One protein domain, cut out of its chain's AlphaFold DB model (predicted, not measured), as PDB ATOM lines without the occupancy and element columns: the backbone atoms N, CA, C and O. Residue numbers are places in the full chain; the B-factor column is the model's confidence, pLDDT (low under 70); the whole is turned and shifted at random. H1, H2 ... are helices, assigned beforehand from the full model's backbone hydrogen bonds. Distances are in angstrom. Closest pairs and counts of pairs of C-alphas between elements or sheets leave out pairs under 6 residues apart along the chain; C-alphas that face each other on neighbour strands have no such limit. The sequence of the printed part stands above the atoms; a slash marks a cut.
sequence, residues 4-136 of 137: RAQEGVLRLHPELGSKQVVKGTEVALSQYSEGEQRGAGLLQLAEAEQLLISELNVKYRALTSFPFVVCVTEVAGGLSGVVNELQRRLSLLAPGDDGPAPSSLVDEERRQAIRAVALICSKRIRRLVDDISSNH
ATOM      1  N   ARG A   4      27.444 -37.636  13.964       85.50
ATOM      2  CA  ARG A   4      28.141 -38.053  12.740       85.50
ATOM      3  C   ARG A   4      27.250 -38.820  11.756       85.50
ATOM      4  O   ARG A   4      27.376 -38.643  10.548       85.50
ATOM      5  N   ALA A   5      26.350 -39.671  12.253       88.44
ATOM      6  CA  ALA A   5      25.415 -40.402  11.396       88.44
ATOM      7  C   ALA A   5      24.379 -39.462  10.760       88.44
ATOM      8  O   ALA A   5      24.043 -39.618   9.589       88.44
ATOM      9  N   GLN A   6      23.910 -38.464  11.515       90.50
ATOM     10  CA  GLN A   6      23.008 -37.432  11.002       90.50
ATOM     11  C   GLN A   6      23.678 -36.604   9.900       90.50
ATOM     12  O   GLN A   6      23.117 -36.459   8.819       90.50
ATOM     13  N   GLU A   7      24.903 -36.130  10.125       90.25
ATOM     14  CA  GLU A   7      25.673 -35.392   9.112       90.25
ATOM     15  C   GLU A   7      25.924 -36.221   7.849       90.25
ATOM     16  O   GLU A   7      25.856 -35.687   6.744       90.25
ATOM     17  N   GLY A   8      26.141 -37.533   7.994       90.06
ATOM     18  CA  GLY A   8      26.228 -38.455   6.864       90.06
ATOM     19  C   GLY A   8      24.977 -38.423   5.983       90.06
ATOM     20  O   GLY A   8      25.095 -38.298   4.768       90.06
ATOM     21  N   VAL A   9      23.782 -38.452   6.583       90.31
ATOM     22  CA  VAL A   9      22.508 -38.337   5.849       90.31
ATOM     23  C   VAL A   9      22.368 -36.967   5.182       90.31
ATOM     24  O   VAL A   9      21.932 -36.881   4.033       90.31
ATOM     25  N   LEU A  10      22.752 -35.891   5.875       91.75
ATOM     26  CA  LEU A  10      22.674 -34.534   5.328       91.75
ATOM     27  C   LEU A  10      23.586 -34.361   4.110       91.75
ATOM     28  O   LEU A  10      23.154 -33.808   3.108       91.75
ATOM     29  N   ARG A  11      24.809 -34.899   4.138       91.56
ATOM     30  CA  ARG A  11      25.759 -34.820   3.012       91.56
ATOM     31  C   ARG A  11      25.328 -35.594   1.765       91.56
ATOM     32  O   ARG A  11      25.884 -35.355   0.699       91.56
ATOM     33  N   LEU A  12      24.359 -36.503   1.882       87.88
ATOM     34  CA  LEU A  12      23.757 -37.186   0.732       87.88
ATOM     35  C   LEU A  12      22.687 -36.334   0.031       87.88
ATOM     36  O   LEU A  12      22.245 -36.704  -1.055       87.88
ATOM     37  N   HIS A  13      22.245 -35.227   0.636       83.19
ATOM     38  CA  HIS A  13      21.249 -34.355   0.025       83.19
ATOM     39  C   HIS A  13      21.901 -33.403  -0.989       83.19
ATOM     40  O   HIS A  13      22.940 -32.812  -0.688       83.19
ATOM     41  N   PRO A  14      21.297 -33.238  -2.182       78.00
ATOM     42  CA  PRO A  14      21.759 -32.270  -3.168       78.00
ATOM     43  C   PRO A  14      21.588 -30.843  -2.644       78.00
ATOM     44  O   PRO A  14      20.645 -30.559  -1.902       78.00
ATOM     45  N   GLU A  15      22.457 -29.929  -3.071       78.19
ATOM     46  CA  GLU A  15      22.287 -28.514  -2.743       78.19
ATOM     47  C   GLU A  15      21.208 -27.871  -3.615       78.19
ATOM     48  O   GLU A  15      21.066 -28.183  -4.802       78.19
ATOM     49  N   LEU A  16      20.459 -26.937  -3.029       75.25
ATOM     50  CA  LEU A  16      19.453 -26.160  -3.749       75.25
ATOM     51  C   LEU A  16      20.109 -25.311  -4.839       75.25
ATOM     52  O   LEU A  16      21.154 -24.705  -4.605       75.25
ATOM     53  N   GLY A  17      19.492 -25.266  -6.021       62.38
ATOM     54  CA  GLY A  17      19.971 -24.465  -7.152       62.38
ATOM     55  C   GLY A  17      21.220 -25.016  -7.848       62.38
ATOM     56  O   GLY A  17      21.620 -24.492  -8.884       62.38
ATOM     57  N   SER A  18      21.820 -26.093  -7.336       60.69
ATOM     58  CA  SER A  18      22.906 -26.778  -8.029       60.69
ATOM     59  C   SER A  18      22.339 -27.780  -9.039       60.69
ATOM     60  O   SER A  18      21.663 -28.744  -8.676       60.69
ATOM     61  N   LYS A  19      22.643 -27.589 -10.330       53.31
ATOM     62  CA  LYS A  19      22.685 -28.724 -11.261       53.31
ATOM     63  C   LYS A  19      23.794 -29.631 -10.737       53.31
ATOM     64  O   LYS A  19      24.951 -29.216 -10.720       53.31
ATOM     65  N   GLN A  20      23.467 -30.816 -10.226       48.50
ATOM     66  CA  GLN A  20      24.503 -31.712  -9.717       48.50
ATOM     67  C   GLN A  20      25.385 -32.162 -10.884       48.50
ATOM     68  O   GLN A  20      25.022 -33.063 -11.625       48.50
ATOM     69  N   VAL A  21      26.557 -31.551 -11.050       37.75
ATOM     70  CA  VAL A  21      27.617 -32.082 -11.910       37.75
ATOM     71  C   VAL A  21      28.567 -32.858 -11.008       37.75
ATOM     72  O   VAL A  21      29.466 -32.294 -10.388       37.75
ATOM     73  N   VAL A  22      28.362 -34.169 -10.896       37.28
ATOM     74  CA  VAL A  22      29.323 -35.044 -10.218       37.28
ATOM     75  C   VAL A  22      30.295 -35.542 -11.284       37.28
ATOM     76  O   VAL A  22      29.905 -36.265 -12.193       37.28
ATOM     77  N   LYS A  23      31.575 -35.154 -11.184       32.16
ATOM     78  CA  LYS A  23      32.657 -35.576 -12.103       32.16
ATOM     79  C   LYS A  23      32.410 -35.266 -13.595       32.16
ATOM     80  O   LYS A  23      32.726 -36.084 -14.451       32.16
ATOM     81  N   GLY A  24      31.856 -34.097 -13.919       30.94
ATOM     82  CA  GLY A  24      31.557 -33.733 -15.314       30.94
ATOM     83  C   GLY A  24      30.321 -34.432 -15.893       30.94
ATOM     84  O   GLY A  24      29.987 -34.203 -17.049       30.94
ATOM     85  N   THR A  25      29.622 -35.233 -15.087       29.25
ATOM     86  CA  THR A  25      28.357 -35.866 -15.448       29.25
ATOM     87  C   THR A  25      27.236 -35.169 -14.693       29.25
ATOM     88  O   THR A  25      27.261 -35.103 -13.462       29.25
ATOM     89  N   GLU A  26      26.253 -34.640 -15.422       41.66
ATOM     90  CA  GLU A  26      24.990 -34.201 -14.835       41.66
ATOM     91  C   GLU A  26      24.334 -35.417 -14.160       41.66
ATOM     92  O   GLU A  26      23.832 -36.328 -14.818       41.66
ATOM     93  N   VAL A  27      24.395 -35.481 -12.832       42.41
ATOM     94  CA  VAL A  27      23.623 -36.446 -12.059       42.41
ATOM     95  C   VAL A  27      22.228 -35.864 -11.966       42.41
ATOM     96  O   VAL A  27      21.992 -34.882 -11.264       42.41
ATOM     97  N   ALA A  28      21.313 -36.453 -12.731       46.56
ATOM     98  CA  ALA A  28      19.905 -36.117 -12.657       46.56
ATOM     99  C   ALA A  28      19.449 -36.182 -11.192       46.56
ATOM    100  O   ALA A  28      19.678 -37.178 -10.497       46.56
ATOM    101  N   LEU A  29      18.795 -35.116 -10.728       54.94
ATOM    102  CA  LEU A  29      18.014 -35.173  -9.500       54.94
ATOM    103  C   LEU A  29      17.067 -36.376  -9.607       54.94
ATOM    104  O   LEU A  29      16.549 -36.672 -10.686       54.94
ATOM    105  N   SER A  30      16.807 -37.079  -8.501       60.03
ATOM    106  CA  SER A  30      15.717 -38.059  -8.528       60.03
ATOM    107  C   SER A  30      14.431 -37.347  -8.968       60.03
ATOM    108  O   SER A  30      14.239 -36.178  -8.629       60.03
ATOM    109  N   GLN A  31      13.538 -38.032  -9.689       60.12
ATOM    110  CA  GLN A  31      12.292 -37.427 -10.193       60.12
ATOM    111  C   GLN A  31      11.503 -36.695  -9.085       60.12
ATOM    112  O   GLN A  31      10.902 -35.646  -9.316       60.12
ATOM    113  N   TYR A  32      11.582 -37.201  -7.849       59.91
ATOM    114  CA  TYR A  32      11.025 -36.561  -6.656       59.91
ATOM    115  C   TYR A  32      11.724 -35.243  -6.298       59.91
ATOM    116  O   TYR A  32      11.051 -34.232  -6.109       59.91
ATOM    117  N   SER A  33      13.060 -35.232  -6.243       59.94
ATOM    118  CA  SER A  33      13.848 -34.030  -5.937       59.94
ATOM    119  C   SER A  33      13.724 -32.964  -7.026       59.94
ATOM    120  O   SER A  33      13.725 -31.772  -6.729       59.94
ATOM    121  N   GLU A  34      13.597 -33.378  -8.284       61.66
ATOM    122  CA  GLU A  34      13.382 -32.471  -9.408       61.66
ATOM    123  C   GLU A  34      11.988 -31.829  -9.346       61.66
ATOM    124  O   GLU A  34      11.853 -30.619  -9.512       61.66
ATOM    125  N   GLY A  35      10.944 -32.609  -9.045       62.06
ATOM    126  CA  GLY A  35       9.583 -32.098  -8.870       62.06
ATOM    127  C   GLY A  35       9.450 -31.123  -7.695       62.06
ATOM    128  O   GLY A  35       8.794 -30.090  -7.829       62.06
ATOM    129  N   GLU A  36      10.100 -31.423  -6.568       71.06
ATOM    130  CA  GLU A  36      10.145 -30.552  -5.385       71.06
ATOM    131  C   GLU A  36      10.784 -29.193  -5.712       71.06
ATOM    132  O   GLU A  36      10.211 -28.150  -5.401       71.06
ATOM    133  N   GLN A  37      11.933 -29.190  -6.395       65.50
ATOM    134  CA  GLN A  37      12.623 -27.952  -6.775       65.50
ATOM    135  C   GLN A  37      11.910 -27.194  -7.906       65.50
ATOM    136  O   GLN A  37      11.844 -25.965  -7.867       65.50
ATOM    137  N   ARG A  38      11.306 -27.901  -8.874       66.44
ATOM    138  CA  ARG A  38      10.501 -27.299  -9.953       66.44
ATOM    139  C   ARG A  38       9.328 -26.499  -9.398       66.44
ATOM    140  O   ARG A  38       9.119 -25.367  -9.822       66.44
ATOM    141  N   GLY A  39       8.592 -27.068  -8.441       61.12
ATOM    142  CA  GLY A  39       7.446 -26.407  -7.810       61.12
ATOM    143  C   GLY A  39       7.817 -25.144  -7.026       61.12
ATOM    144  O   GLY A  39       6.991 -24.251  -6.887       61.12
ATOM    145  N   ALA A  40       9.067 -25.043  -6.567       64.12
ATOM    146  CA  ALA A  40       9.600 -23.868  -5.879       64.12
ATOM    147  C   ALA A  40      10.260 -22.838  -6.822       64.12
ATOM    148  O   ALA A  40      10.813 -21.847  -6.345       64.12
ATOM    149  N   GLY A  41      10.230 -23.063  -8.143       65.75
ATOM    150  CA  GLY A  41      10.869 -22.190  -9.137       65.75
ATOM    151  C   GLY A  41      12.394 -22.336  -9.225       65.75
ATOM    152  O   GLY A  41      13.041 -21.586  -9.946       65.75
ATOM    153  N   LEU A  42      12.987 -23.325  -8.548       67.12
ATOM    154  CA  LEU A  42      14.443 -23.465  -8.405       67.12
ATOM    155  C   LEU A  42      15.140 -24.115  -9.614       67.12
ATOM    156  O   LEU A  42      16.361 -24.242  -9.621       67.12
ATOM    157  N   LEU A  43      14.385 -24.533 -10.637       65.25
ATOM    158  CA  LEU A  43      14.940 -25.087 -11.883       65.25
ATOM    159  C   LEU A  43      15.097 -24.053 -13.008       65.25
ATOM    160  O   LEU A  43      15.723 -24.360 -14.019       65.25
ATOM    161  N   GLN A  44      14.525 -22.857 -12.856       68.69
ATOM    162  CA  GLN A  44      14.577 -21.775 -13.848       68.69
ATOM    163  C   GLN A  44      15.175 -20.511 -13.224       68.69
ATOM    164  O   GLN A  44      14.610 -19.429 -13.315       68.69
ATOM    165  N   LEU A  45      16.309 -20.678 -12.546       72.19
ATOM    166  CA  LEU A  45      17.017 -19.571 -11.915       72.19
ATOM    167  C   LEU A  45      17.751 -18.743 -12.969       72.19
ATOM    168  O   LEU A  45      18.501 -19.302 -13.777       72.19
ATOM    169  N   ALA A  46      17.593 -17.423 -12.910       78.69
ATOM    170  CA  ALA A  46      18.471 -16.497 -13.607       78.69
ATOM    171  C   ALA A  46      19.914 -16.653 -13.097       78.69
ATOM    172  O   ALA A  46      20.151 -17.077 -11.966       78.69
ATOM    173  N   GLU A  47      20.901 -16.283 -13.913       78.12
ATOM    174  CA  GLU A  47      22.322 -16.421 -13.561       78.12
ATOM    175  C   GLU A  47      22.665 -15.732 -12.227       78.12
ATOM    176  O   GLU A  47      23.322 -16.320 -11.370       78.12
ATOM    177  N   ALA A  48      22.124 -14.532 -11.996       79.19
ATOM    178  CA  ALA A  48      22.298 -13.799 -10.742       79.19
ATOM    179  C   ALA A  48      21.735 -14.550  -9.518       79.19
ATOM    180  O   ALA A  48      22.321 -14.511  -8.439       79.19
ATOM    181  N   GLU A  49      20.620 -15.267  -9.680       81.12
ATOM    182  CA  GLU A  49      20.001 -16.051  -8.606       81.12
ATOM    183  C   GLU A  49      20.811 -17.317  -8.305       81.12
ATOM    184  O   GLU A  49      20.977 -17.685  -7.141       81.12
ATOM    185  N   GLN A  50      21.373 -17.960  -9.335       80.50
ATOM    186  CA  GLN A  50      22.278 -19.103  -9.167       80.50
ATOM    187  C   GLN A  50      23.551 -18.701  -8.417       80.50
ATOM    188  O   GLN A  50      23.967 -19.405  -7.495       80.50
ATOM    189  N   LEU A  51      24.145 -17.558  -8.782       83.94
ATOM    190  CA  LEU A  51      25.316 -17.004  -8.101       83.94
ATOM    191  C   LEU A  51      25.011 -16.710  -6.630       83.94
ATOM    192  O   LEU A  51      25.731 -17.190  -5.755       83.94
ATOM    193  N   LEU A  52      23.898 -16.023  -6.351       86.81
ATOM    194  CA  LEU A  52      23.469 -15.719  -4.984       86.81
ATOM    195  C   LEU A  52      23.313 -16.989  -4.133       86.81
ATOM    196  O   LEU A  52      23.845 -17.068  -3.026       86.81
ATOM    197  N   ILE A  53      22.600 -18.000  -4.637       86.38
ATOM    198  CA  ILE A  53      22.394 -19.256  -3.903       86.38
ATOM    199  C   ILE A  53      23.722 -19.993  -3.690       86.38
ATOM    200  O   ILE A  53      23.968 -20.506  -2.599       86.38
ATOM    201  N   SER A  54      24.594 -20.023  -4.701       86.50
ATOM    202  CA  SER A  54      25.917 -20.648  -4.606       86.50
ATOM    203  C   SER A  54      26.768 -20.007  -3.507       86.50
ATOM    204  O   SER A  54      27.303 -20.710  -2.647       86.50
ATOM    205  N   GLU A  55      26.830 -18.674  -3.464       90.12
ATOM    206  CA  GLU A  55      27.560 -17.932  -2.431       90.12
ATOM    207  C   GLU A  55      27.020 -18.209  -1.024       90.12
ATOM    208  O   GLU A  55      27.788 -18.434  -0.084       90.12
ATOM    209  N   LEU A  56      25.695 -18.225  -0.867       91.81
ATOM    210  CA  LEU A  56      25.063 -18.517   0.417       91.81
ATOM    211  C   LEU A  56      25.307 -19.970   0.853       91.81
ATOM    212  O   LEU A  56      25.602 -20.209   2.024       91.81
ATOM    213  N   ASN A  57      25.262 -20.931  -0.073       91.19
ATOM    214  CA  ASN A  57      25.586 -22.332   0.204       91.19
ATOM    215  C   ASN A  57      27.051 -22.500   0.642       91.19
ATOM    216  O   ASN A  57      27.327 -23.230   1.595       91.19
ATOM    217  N   VAL A  58      27.996 -21.792   0.009       91.25
ATOM    218  CA  VAL A  58      29.415 -21.793   0.416       91.25
ATOM    219  C   VAL A  58      29.571 -21.288   1.851       91.25
ATOM    220  O   VAL A  58      30.184 -21.975   2.670       91.25
ATOM    221  N   LYS A  59      28.973 -20.134   2.176       91.94
ATOM    222  CA  LYS A  59      28.997 -19.565   3.537       91.94
ATOM    223  C   LYS A  59      28.397 -20.534   4.555       91.94
ATOM    224  O   LYS A  59      28.969 -20.763   5.616       91.94
ATOM    225  N   TYR A  60      27.280 -21.158   4.201       93.31
ATOM    226  CA  TYR A  60      26.588 -22.100   5.069       93.31
ATOM    227  C   TYR A  60      27.437 -23.334   5.378       93.31
ATOM    228  O   TYR A  60      27.572 -23.733   6.539       93.31
ATOM    229  N   ARG A  61      28.059 -23.927   4.353       91.31
ATOM    230  CA  ARG A  61      28.936 -25.091   4.528       91.31
ATOM    231  C   ARG A  61      30.186 -24.758   5.332       91.31
ATOM    232  O   ARG A  61      30.626 -25.612   6.097       91.31
ATOM    233  N   ALA A  62      30.736 -23.554   5.182       91.06
ATOM    234  CA  ALA A  62      31.893 -23.119   5.962       91.06
ATOM    235  C   ALA A  62      31.602 -23.127   7.474       91.06
ATOM    236  O   ALA A  62      32.476 -23.481   8.260       91.06
ATOM    237  N   LEU A  63      30.364 -22.813   7.873       91.25
ATOM    238  CA  LEU A  63      29.945 -22.794   9.277       91.25
ATOM    239  C   LEU A  63      29.507 -24.169   9.807       91.25
ATOM    240  O   LEU A  63      29.694 -24.460  10.984       91.25
ATOM    241  N   THR A  64      28.908 -25.013   8.961       91.50
ATOM    242  CA  THR A  64      28.190 -26.222   9.421       91.50
ATOM    243  C   THR A  64      28.808 -27.545   8.977       91.50
ATOM    244  O   THR A  64      28.538 -28.580   9.578       91.50
ATOM    245  N   SER A  65      29.650 -27.554   7.940       90.50
ATOM    246  CA  SER A  65      30.214 -28.770   7.328       90.50
ATOM    247  C   SER A  65      29.189 -29.750   6.715       90.50
ATOM    248  O   SER A  65      29.518 -30.919   6.473       90.50
ATOM    249  N   PHE A  66      27.957 -29.310   6.438       92.31
ATOM    250  CA  PHE A  66      26.930 -30.058   5.698       92.31
ATOM    251  C   PHE A  66      26.091 -29.103   4.823       92.31
ATOM    252  O   PHE A  66      26.117 -27.896   5.060       92.31
ATOM    253  N   PRO A  67      25.398 -29.585   3.773       93.38
ATOM    254  CA  PRO A  67      24.635 -28.707   2.885       93.38
ATOM    255  C   PRO A  67      23.408 -28.109   3.579       93.38
ATOM    256  O   PRO A  67      22.867 -28.673   4.535       93.38
ATOM    257  N   PHE A  68      22.934 -26.978   3.064       94.44
ATOM    258  CA  PHE A  68      21.657 -26.412   3.478       94.44
ATOM    259  C   PHE A  68      20.507 -27.309   3.008       94.44
ATOM    260  O   PHE A  68      20.335 -27.541   1.810       94.44
ATOM    261  N   VAL A  69      19.704 -27.799   3.953       93.50
ATOM    262  CA  VAL A  69      18.540 -28.646   3.669       93.50
ATOM    263  C   VAL A  69      17.280 -27.977   4.200       93.50
ATOM    264  O   VAL A  69      17.192 -27.622   5.378       93.50
ATOM    265  N   VAL A  70      16.284 -27.837   3.326       93.19
ATOM    266  CA  VAL A  70      14.944 -27.347   3.656       93.19
ATOM    267  C   VAL A  70      13.905 -28.099   2.831       93.19
ATOM    268  O   VAL A  70      14.171 -28.520   1.704       93.19
ATOM    269  N   CYS A  71      12.702 -28.266   3.375       91.50
ATOM    270  CA  CYS A  71      11.576 -28.779   2.605       91.50
ATOM    271  C   CYS A  71      10.978 -27.633   1.780       91.50
ATOM    272  O   CYS A  71      10.132 -26.894   2.269       91.50
ATOM    273  N   VAL A  72      11.428 -27.472   0.534       87.38
ATOM    274  CA  VAL A  72      11.061 -26.327  -0.325       87.38
ATOM    275  C   VAL A  72       9.550 -26.149  -0.512       87.38
ATOM    276  O   VAL A  72       9.078 -25.028  -0.624       87.38
ATOM    277  N   THR A  73       8.770 -27.233  -0.459       83.81
ATOM    278  CA  THR A  73       7.299 -27.178  -0.550       83.81
ATOM    279  C   THR A  73       6.609 -26.610   0.696       83.81
ATOM    280  O   THR A  73       5.413 -26.355   0.652       83.81
ATOM    281  N   GLU A  74       7.321 -26.488   1.819       86.56
ATOM    282  CA  GLU A  74       6.829 -25.877   3.070       86.56
ATOM    283  C   GLU A  74       7.301 -24.422   3.219       86.56
ATOM    284  O   GLU A  74       6.912 -23.729   4.156       86.56
ATOM    285  N   VAL A  75       8.153 -23.943   2.308       87.12
ATOM    286  CA  VAL A  75       8.668 -22.575   2.333       87.12
ATOM    287  C   VAL A  75       7.749 -21.686   1.501       87.12
ATOM    288  O   VAL A  75       7.620 -21.852   0.287       87.12
ATOM    289  N   ALA A  76       7.105 -20.722   2.154       85.38
ATOM    290  CA  ALA A  76       6.266 -19.745   1.473       85.38
ATOM    291  C   ALA A  76       7.113 -18.810   0.593       85.38
ATOM    292  O   ALA A  76       8.188 -18.376   0.995       85.38
ATOM    293  N   GLY A  77       6.606 -18.457  -0.591       84.00
ATOM    294  CA  GLY A  77       7.252 -17.473  -1.471       84.00
ATOM    295  C   GLY A  77       8.337 -18.026  -2.403       84.00
ATOM    296  O   GLY A  77       9.099 -17.236  -2.958       84.00
ATOM    297  N   GLY A  78       8.418 -19.349  -2.590       84.44
ATOM    298  CA  GLY A  78       9.309 -19.976  -3.577       84.44
ATOM    299  C   GLY A  78      10.784 -19.651  -3.332       84.44
ATOM    300  O   GLY A  78      11.247 -19.690  -2.191       84.44
ATOM    301  N   LEU A  79      11.517 -19.306  -4.396       83.31
ATOM    302  CA  LEU A  79      12.936 -18.943  -4.327       83.31
ATOM    303  C   LEU A  79      13.233 -17.876  -3.264       83.31
ATOM    304  O   LEU A  79      14.117 -18.082  -2.435       83.31
ATOM    305  N   SER A  80      12.494 -16.764  -3.252       87.81
ATOM    306  CA  SER A  80      12.730 -15.679  -2.291       87.81
ATOM    307  C   SER A  80      12.554 -16.155  -0.851       87.81
ATOM    308  O   SER A  80      13.341 -15.799   0.021       87.81
ATOM    309  N   GLY A  81      11.568 -17.018  -0.602       90.75
ATOM    310  CA  GLY A  81      11.386 -17.652   0.703       90.75
ATOM    311  C   GLY A  81      12.569 -18.532   1.106       90.75
ATOM    312  O   GLY A  81      13.023 -18.478   2.248       90.75
ATOM    313  N   VAL A  82      13.097 -19.319   0.165       90.38
ATOM    314  CA  VAL A  82      14.261 -20.190   0.391       90.38
ATOM    315  C   VAL A  82      15.514 -19.369   0.691       90.38
ATOM    316  O   VAL A  82      16.228 -19.677   1.644       90.38
ATOM    317  N   VAL A  83      15.761 -18.307  -0.082       91.31
ATOM    318  CA  VAL A  83      16.883 -17.382   0.135       91.31
ATOM    319  C   VAL A  83      16.767 -16.710   1.501       91.31
ATOM    320  O   VAL A  83      17.740 -16.703   2.255       91.31
ATOM    321  N   ASN A  84      15.576 -16.224   1.857       94.31
ATOM    322  CA  ASN A  84      15.329 -15.603   3.155       94.31
ATOM    323  C   ASN A  84      15.584 -16.581   4.312       94.31
ATOM    324  O   ASN A  84      16.220 -16.209   5.296       94.31
ATOM    325  N   GLU A  85      15.138 -17.836   4.202       95.50
ATOM    326  CA  GLU A  85      15.373 -18.847   5.242       95.50
ATOM    327  C   GLU A  85      16.859 -19.207   5.373       95.50
ATOM    328  O   GLU A  85      17.364 -19.356   6.487       95.50
ATOM    329  N   LEU A  86      17.580 -19.304   4.253       94.69
ATOM    330  CA  LEU A  86      19.022 -19.541   4.250       94.69
ATOM    331  C   LEU A  86      19.781 -18.379   4.909       94.69
ATOM    332  O   LEU A  86      20.604 -18.606   5.794       94.69
ATOM    333  N   GLN A  87      19.464 -17.135   4.547       94.56
ATOM    334  CA  GLN A  87      20.053 -15.945   5.167       94.56
ATOM    335  C   GLN A  87      19.732 -15.850   6.664       94.56
ATOM    336  O   GLN A  87      20.621 -15.557   7.465       94.56
ATOM    337  N   ARG A  88      18.491 -16.155   7.062       95.19
ATOM    338  CA  ARG A  88      18.071 -16.182   8.469       95.19
ATOM    339  C   ARG A  88      18.842 -17.228   9.274       95.19
ATOM    340  O   ARG A  88      19.226 -16.971  10.407       95.19
ATOM    341  N   ARG A  89      19.069 -18.420   8.720       95.12
ATOM    342  CA  ARG A  89      19.846 -19.473   9.396       95.12
ATOM    343  C   ARG A  89      21.330 -19.118   9.477       95.12
ATOM    344  O   ARG A  89      21.943 -19.330  10.519       95.12
ATOM    345  N   LEU A  90      21.883 -18.497   8.436       93.62
ATOM    346  CA  LEU A  90      23.251 -17.973   8.445       93.62
ATOM    347  C   LEU A  90      23.474 -16.922   9.536       93.62
ATOM    348  O   LEU A  90      24.467 -17.011  10.254       93.62
ATOM    349  N   SER A  91      22.557 -15.964   9.702       92.75
ATOM    350  CA  SER A  91      22.696 -14.930  10.736       92.75
ATOM    351  C   SER A  91      22.631 -15.496  12.157       92.75
ATOM    352  O   SER A  91      23.266 -14.961  13.060       92.75
ATOM    353  N   LEU A  92      21.916 -16.608  12.359       92.31
ATOM    354  CA  LEU A  92      21.916 -17.326  13.633       92.31
ATOM    355  C   LEU A  92      23.223 -18.087  13.880       92.31
ATOM    356  O   LEU A  92      23.657 -18.173  15.022       92.31
ATOM    357  N   LEU A  93      23.839 -18.649  12.837       90.88
ATOM    358  CA  LEU A  93      25.085 -19.415  12.943       90.88
ATOM    359  C   LEU A  93      26.321 -18.529  13.128       90.88
ATOM    360  O   LEU A  93      27.290 -18.972  13.743       90.88
ATOM    361  N   ALA A  94      26.279 -17.293  12.630       84.62
ATOM    362  CA  ALA A  94      27.346 -16.303  12.756       84.62
ATOM    363  C   ALA A  94      26.898 -15.087  13.597       84.62
ATOM    364  O   ALA A  94      26.758 -13.989  13.060       84.62
ATOM    365  N   PRO A  95      26.663 -15.244  14.917       67.44
ATOM    366  CA  PRO A  95      26.192 -14.149  15.767       67.44
ATOM    367  C   PRO A  95      27.272 -13.092  16.104       67.44
ATOM    368  O   PRO A  95      26.979 -12.163  16.853       67.44
ATOM    369  N   GLY A  96      28.505 -13.216  15.587       67.12
ATOM    370  CA  GLY A  96      29.621 -12.272  15.770       67.12
ATOM    371  C   GLY A  96      30.703 -12.424  14.684       67.12
ATOM    372  O   GLY A  96      30.701 -13.429  13.973       67.12
ATOM    373  N   ASP A  97      31.596 -11.433  14.547       64.69
ATOM    374  CA  ASP A  97      32.576 -11.351  13.444       64.69
ATOM    375  C   ASP A  97      33.631 -12.482  13.452       64.69
ATOM    376  O   ASP A  97      34.237 -12.797  14.480       64.69
ATOM    377  N   ASP A  98      33.830 -13.067  12.264       64.12
ATOM    378  CA  ASP A  98      34.915 -13.945  11.772       64.12
ATOM    379  C   ASP A  98      35.306 -15.215  12.565       64.12
ATOM    380  O   ASP A  98      36.297 -15.878  12.243       64.12
ATOM    381  N   GLY A  99      34.522 -15.623  13.566       70.00
ATOM    382  CA  GLY A  99      34.722 -16.874  14.310       70.00
ATOM    383  C   GLY A  99      33.928 -18.076  13.765       70.00
ATOM    384  O   GLY A  99      32.872 -17.899  13.155       70.00
ATOM    385  N   PRO A 100      34.374 -19.327  14.007       76.50
ATOM    386  CA  PRO A 100      33.556 -20.503  13.715       76.50
ATOM    387  C   PRO A 100      32.262 -20.484  14.542       76.50
ATOM    388  O   PRO A 100      32.260 -20.066  15.703       76.50
ATOM    389  N   ALA A 101      31.169 -20.982  13.959       83.50
ATOM    390  CA  ALA A 101      29.884 -21.074  14.644       83.50
ATOM    391  C   ALA A 101      30.014 -21.883  15.955       83.50
ATOM    392  O   ALA A 101      30.611 -22.967  15.947       83.50
ATOM    393  N   PRO A 102      29.440 -21.415  17.082       89.31
ATOM    394  CA  PRO A 102      29.406 -22.177  18.325       89.31
ATOM    395  C   PRO A 102      28.816 -23.576  18.113       89.31
ATOM    396  O   PRO A 102      27.749 -23.719  17.511       89.31
ATOM    397  N   SER A 103      29.458 -24.614  18.664       89.56
ATOM    398  CA  SER A 103      29.044 -26.011  18.454       89.56
ATOM    399  C   SER A 103      27.577 -26.276  18.812       89.56
ATOM    400  O   SER A 103      26.921 -27.074  18.153       89.56
ATOM    401  N   SER A 104      27.030 -25.578  19.814       91.88
ATOM    402  CA  SER A 104      25.618 -25.686  20.202       91.88
ATOM    403  C   SER A 104      24.650 -25.197  19.119       91.88
ATOM    404  O   SER A 104      23.581 -25.785  18.949       91.88
ATOM    405  N   LEU A 105      25.023 -24.153  18.371       93.06
ATOM    406  CA  LEU A 105      24.231 -23.621  17.261       93.06
ATOM    407  C   LEU A 105      24.324 -24.540  16.047       93.06
ATOM    408  O   LEU A 105      23.304 -24.827  15.428       93.06
ATOM    409  N   VAL A 106      25.512 -25.084  15.763       93.38
ATOM    410  CA  VAL A 106      25.689 -26.106  14.716       93.38
ATOM    411  C   VAL A 106      24.895 -27.375  15.046       93.38
ATOM    412  O   VAL A 106      24.279 -27.973  14.165       93.38
ATOM    413  N   ASP A 107      24.847 -27.776  16.318       94.12
ATOM    414  CA  ASP A 107      24.060 -28.924  16.770       94.12
ATOM    415  C   ASP A 107      22.549 -28.696  16.628       94.12
ATOM    416  O   ASP A 107      21.831 -29.616  16.221       94.12
ATOM    417  N   GLU A 108      22.052 -27.499  16.956       94.81
ATOM    418  CA  GLU A 108      20.647 -27.138  16.725       94.81
ATOM    419  C   GLU A 108      20.334 -27.090  15.232       94.81
ATOM    420  O   GLU A 108      19.335 -27.657  14.788       94.81
ATOM    421  N   GLU A 109      21.234 -26.520  14.441       96.19
ATOM    422  CA  GLU A 109      21.075 -26.454  13.000       96.19
ATOM    423  C   GLU A 109      21.041 -27.846  12.361       96.19
ATOM    424  O   GLU A 109      20.206 -28.147  11.503       96.19
ATOM    425  N   ARG A 110      21.892 -28.763  12.833       96.19
ATOM    426  CA  ARG A 110      21.854 -30.166  12.413       96.19
ATOM    427  C   ARG A 110      20.509 -30.806  12.757       96.19
ATOM    428  O   ARG A 110      19.954 -31.535  11.932       96.19
ATOM    429  N   ARG A 111      19.956 -30.546  13.950       95.69
ATOM    430  CA  ARG A 111      18.617 -31.038  14.333       95.69
ATOM    431  C   ARG A 111      17.538 -30.480  13.407       95.69
ATOM    432  O   ARG A 111      16.685 -31.250  12.961       95.69
ATOM    433  N   GLN A 112      17.582 -29.186  13.095       95.75
ATOM    434  CA  GLN A 112      16.646 -28.547  12.173       95.75
ATOM    435  C   GLN A 112      16.740 -29.158  10.764       95.75
ATOM    436  O   GLN A 112      15.715 -29.544  10.196       95.75
ATOM    437  N   ALA A 113      17.947 -29.340  10.230       95.75
ATOM    438  CA  ALA A 113      18.164 -29.946   8.918       95.75
ATOM    439  C   ALA A 113      17.651 -31.398   8.855       95.75
ATOM    440  O   ALA A 113      16.992 -31.788   7.893       95.75
ATOM    441  N   ILE A 114      17.855 -32.197   9.909       95.88
ATOM    442  CA  ILE A 114      17.309 -33.562   9.987       95.88
ATOM    443  C   ILE A 114      15.775 -33.567  10.024       95.88
ATOM    444  O   ILE A 114      15.154 -34.429   9.398       95.88
ATOM    445  N   ARG A 115      15.137 -32.599  10.698       95.50
ATOM    446  CA  ARG A 115      13.673 -32.447  10.634       95.50
ATOM    447  C   ARG A 115      13.210 -32.126   9.213       95.50
ATOM    448  O   ARG A 115      12.217 -32.697   8.768       95.50
ATOM    449  N   ALA A 116      13.943 -31.286   8.483       94.75
ATOM    450  CA  ALA A 116      13.645 -31.011   7.080       94.75
ATOM    451  C   ALA A 116      13.735 -32.280   6.215       94.75
ATOM    452  O   ALA A 116      12.822 -32.536   5.431       94.75
ATOM    453  N   VAL A 117      14.758 -33.123   6.412       93.38
ATOM    454  CA  VAL A 117      14.857 -34.438   5.745       93.38
ATOM    455  C   VAL A 117      13.641 -35.311   6.057       93.38
ATOM    456  O   VAL A 117      13.045 -35.883   5.146       93.38
ATOM    457  N   ALA A 118      13.223 -35.390   7.323       93.31
ATOM    458  CA  ALA A 118      12.046 -36.169   7.707       93.31
ATOM    459  C   ALA A 118      10.762 -35.672   7.012       93.31
ATOM    460  O   ALA A 118       9.955 -36.486   6.557       93.31
ATOM    461  N   LEU A 119      10.591 -34.351   6.871       93.19
ATOM    462  CA  LEU A 119       9.466 -33.752   6.144       93.19
ATOM    463  C   LEU A 119       9.504 -34.077   4.646       93.19
ATOM    464  O   LEU A 119       8.480 -34.475   4.086       93.19
ATOM    465  N   ILE A 120      10.677 -33.966   4.014       89.88
ATOM    466  CA  ILE A 120      10.884 -34.348   2.610       89.88
ATOM    467  C   ILE A 120      10.503 -35.821   2.415       89.88
ATOM    468  O   ILE A 120       9.668 -36.139   1.570       89.88
ATOM    469  N   CYS A 121      11.022 -36.722   3.254       89.75
ATOM    470  CA  CYS A 121      10.685 -38.146   3.206       89.75
ATOM    471  C   CYS A 121       9.180 -38.395   3.386       89.75
ATOM    472  O   CYS A 121       8.591 -39.149   2.612       89.75
ATOM    473  N   SER A 122       8.535 -37.736   4.354       91.69
ATOM    474  CA  SER A 122       7.088 -37.853   4.584       91.69
ATOM    475  C   SER A 122       6.270 -37.472   3.347       91.69
ATOM    476  O   SER A 122       5.297 -38.152   3.013       91.69
ATOM    477  N   LYS A 123       6.647 -36.395   2.653       87.06
ATOM    478  CA  LYS A 123       5.964 -35.966   1.427       87.06
ATOM    479  C   LYS A 123       6.215 -36.916   0.265       87.06
ATOM    480  O   LYS A 123       5.272 -37.240  -0.449       87.06
ATOM    481  N   ARG A 124       7.448 -37.403   0.108       87.62
ATOM    482  CA  ARG A 124       7.787 -38.391  -0.925       87.62
ATOM    483  C   ARG A 124       6.997 -39.683  -0.753       87.62
ATOM    484  O   ARG A 124       6.450 -40.180  -1.728       87.62
ATOM    485  N   ILE A 125       6.878 -40.181   0.479       88.81
ATOM    486  CA  ILE A 125       6.073 -41.372   0.789       88.81
ATOM    487  C   ILE A 125       4.593 -41.128   0.469       88.81
ATOM    488  O   ILE A 125       3.975 -41.973  -0.165       88.81
ATOM    489  N   ARG A 126       4.027 -39.976   0.854       88.25
ATOM    490  CA  ARG A 126       2.634 -39.636   0.511       88.25
ATOM    491  C   ARG A 126       2.403 -39.621  -0.998       88.25
ATOM    492  O   ARG A 126       1.506 -40.300  -1.473       88.25
ATOM    493  N   ARG A 127       3.276 -38.943  -1.747       85.12
ATOM    494  CA  ARG A 127       3.200 -38.894  -3.211       85.12
ATOM    495  C   ARG A 127       3.284 -40.286  -3.841       85.12
ATOM    496  O   ARG A 127       2.489 -40.602  -4.710       85.12
ATOM    497  N   LEU A 128       4.194 -41.133  -3.357       86.06
ATOM    498  CA  LEU A 128       4.294 -42.531  -3.785       86.06
ATOM    499  C   LEU A 128       2.983 -43.303  -3.574       86.06
ATOM    500  O   LEU A 128       2.563 -44.047  -4.456       86.06
ATOM    501  N   VAL A 129       2.333 -43.133  -2.419       87.81
ATOM    502  CA  VAL A 129       1.046 -43.783  -2.117       87.81
ATOM    503  C   VAL A 129      -0.063 -43.279  -3.046       87.81
ATOM    504  O   VAL A 129      -0.846 -44.088  -3.552       87.81
ATOM    505  N   ASP A 130      -0.108 -41.974  -3.311       85.81
ATOM    506  CA  ASP A 130      -1.089 -41.363  -4.216       85.81
ATOM    507  C   ASP A 130      -0.898 -41.839  -5.669       85.81
ATOM    508  O   ASP A 130      -1.877 -42.169  -6.347       85.81
ATOM    509  N   ASP A 131       0.352 -41.950  -6.128       83.88
ATOM    510  CA  ASP A 131       0.706 -42.440  -7.467       83.88
ATOM    511  C   ASP A 131       0.302 -43.918  -7.643       83.88
ATOM    512  O   ASP A 131      -0.292 -44.295  -8.657       83.88
ATOM    513  N   ILE A 132       0.559 -44.763  -6.633       84.69
ATOM    514  CA  ILE A 132       0.138 -46.176  -6.631       84.69
ATOM    515  C   ILE A 132      -1.392 -46.285  -6.655       84.69
ATOM    516  O   ILE A 132      -1.941 -47.098  -7.398       84.69
ATOM    517  N   SER A 133      -2.087 -45.451  -5.879       84.94
ATOM    518  CA  SER A 133      -3.554 -45.462  -5.796       84.94
ATOM    519  C   SER A 133      -4.218 -44.983  -7.092       84.94
ATOM    520  O   SER A 133      -5.290 -45.467  -7.452       84.94
ATOM    521  N   SER A 134      -3.583 -44.043  -7.797       77.25
ATOM    522  CA  SER A 134      -4.062 -43.506  -9.078       77.25
ATOM    523  C   SER A 134      -3.870 -44.484 -10.241       77.25
ATOM    524  O   SER A 134      -4.700 -44.518 -11.136       77.25
ATOM    525  N   ASN A 135      -2.828 -45.320 -10.203       69.38
ATOM    526  CA  ASN A 135      -2.560 -46.350 -11.216       69.38
ATOM    527  C   ASN A 135      -3.447 -47.608 -11.096       69.38
ATOM    528  O   ASN A 135      -3.278 -48.552 -11.866       69.38
ATOM    529  N   HIS A 136      -4.334 -47.683 -10.100       58.72
ATOM    530  CA  HIS A 136      -5.272 -48.799  -9.893       58.72
ATOM    531  C   HIS A 136      -6.746 -48.391 -10.095       58.72
ATOM    532  O   HIS A 136      -7.647 -49.143  -9.721       58.72
TER     533      HIS A 136
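This is residues 4 to 136 of the 137 residues of the protein "OHCU_decarbox domain-containing protein" of Ephemera danica (UniProt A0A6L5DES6). The long helix H5 and the helix H4 make a narrow V, a helical hairpin that meets where H4 ends and H5 begins; H3 packs side by side with H4, and the short H2 lies across the open end of the V, close to the start of H4 and to H5. The link of residues 65 to 77 runs through the space inside the V, H1 packs on H5, and two stretches stick out: the loop of residues 21 to 26, and residues 129 to 136, of which 129 to 134 belong to H5. The printed part has 133 residues with five named helices, H1 to H5 in that order, and no named strand; the class is all helix. It is compact, with a radius of gyration of the C-alphas of 15.6 A, yet elongated, spanning 57 by 33 by 32 A.

H1 is residues 4 to 11, 10.5 A from first to last C-alpha, and begins at C-alpha 4 (28.141, -38.053, 12.740). H2 is residues 31 to 39, 12.3 A. H3 is residues 47 to 64, 25.7 A. H4 is residues 78 to 93, 22.8 A, from C-alpha 78 at (9.309, -19.976, -3.577). H5 is residues 103 to 134, 46.5 A, and ends at C-alpha 134 (-4.062, -43.506, -9.078).

H5 is the hub, touching H1, H3 and H4. H4 and H5 form a hairpin at a shallow tilt of 26 degrees, opposite ways; residues 89 to 93 of H4 touch residues 105 to 109 of H5, and the closest C-alphas, of Leu 93 and Leu 105, are 6.1 A apart. H3 touches H4 at a shallow tilt of 29 degrees, the same way, with the C-alphas of Tyr 60 and Leu 90 closest at 6.3 A. H3 and H5 only just touch, with 3 pairs of C-alphas within 8 A, the closest those of Thr 64 and Val 106 at 5.9 A; the tilt is steep, 55 degrees. H1 touches residues 110 to 117 of H5 at a steep tilt of 59 degrees, with the C-alphas of Gln 6 and Ile 114 closest at 7.0 A. H2 is close to H5 but not clearly touching, about perpendicular at 76 degrees, the closest C-alphas being those of Tyr 32 and Arg 124 at 6.8 A. H2 is likewise close to H4 but not clearly touching, about perpendicular at 83 degrees, with the C-alphas of Gly 39 and Gly 78 closest at 7.9 A. H1 is apart from H2, H3 and H4, and H2 from H3. In H1, H2, H3, H4 and H5 every O i to N i+4 pair is within hydrogen-bond range.

The two C-alphas farthest apart, of Asp 97 and His 136, are 58.1 A apart. The printed part has no cut. The links from H1 to H2, 19 residues, and from H3 to H4, 13 residues, are long; in the first, residues 21 to 22 pair antiparallel with residues 25 to 26. The mean pLDDT of the printed part is 80.5, and it is under 70 at residues 17 to 35, 37 to 44, 95 to 98 and 135 to 136.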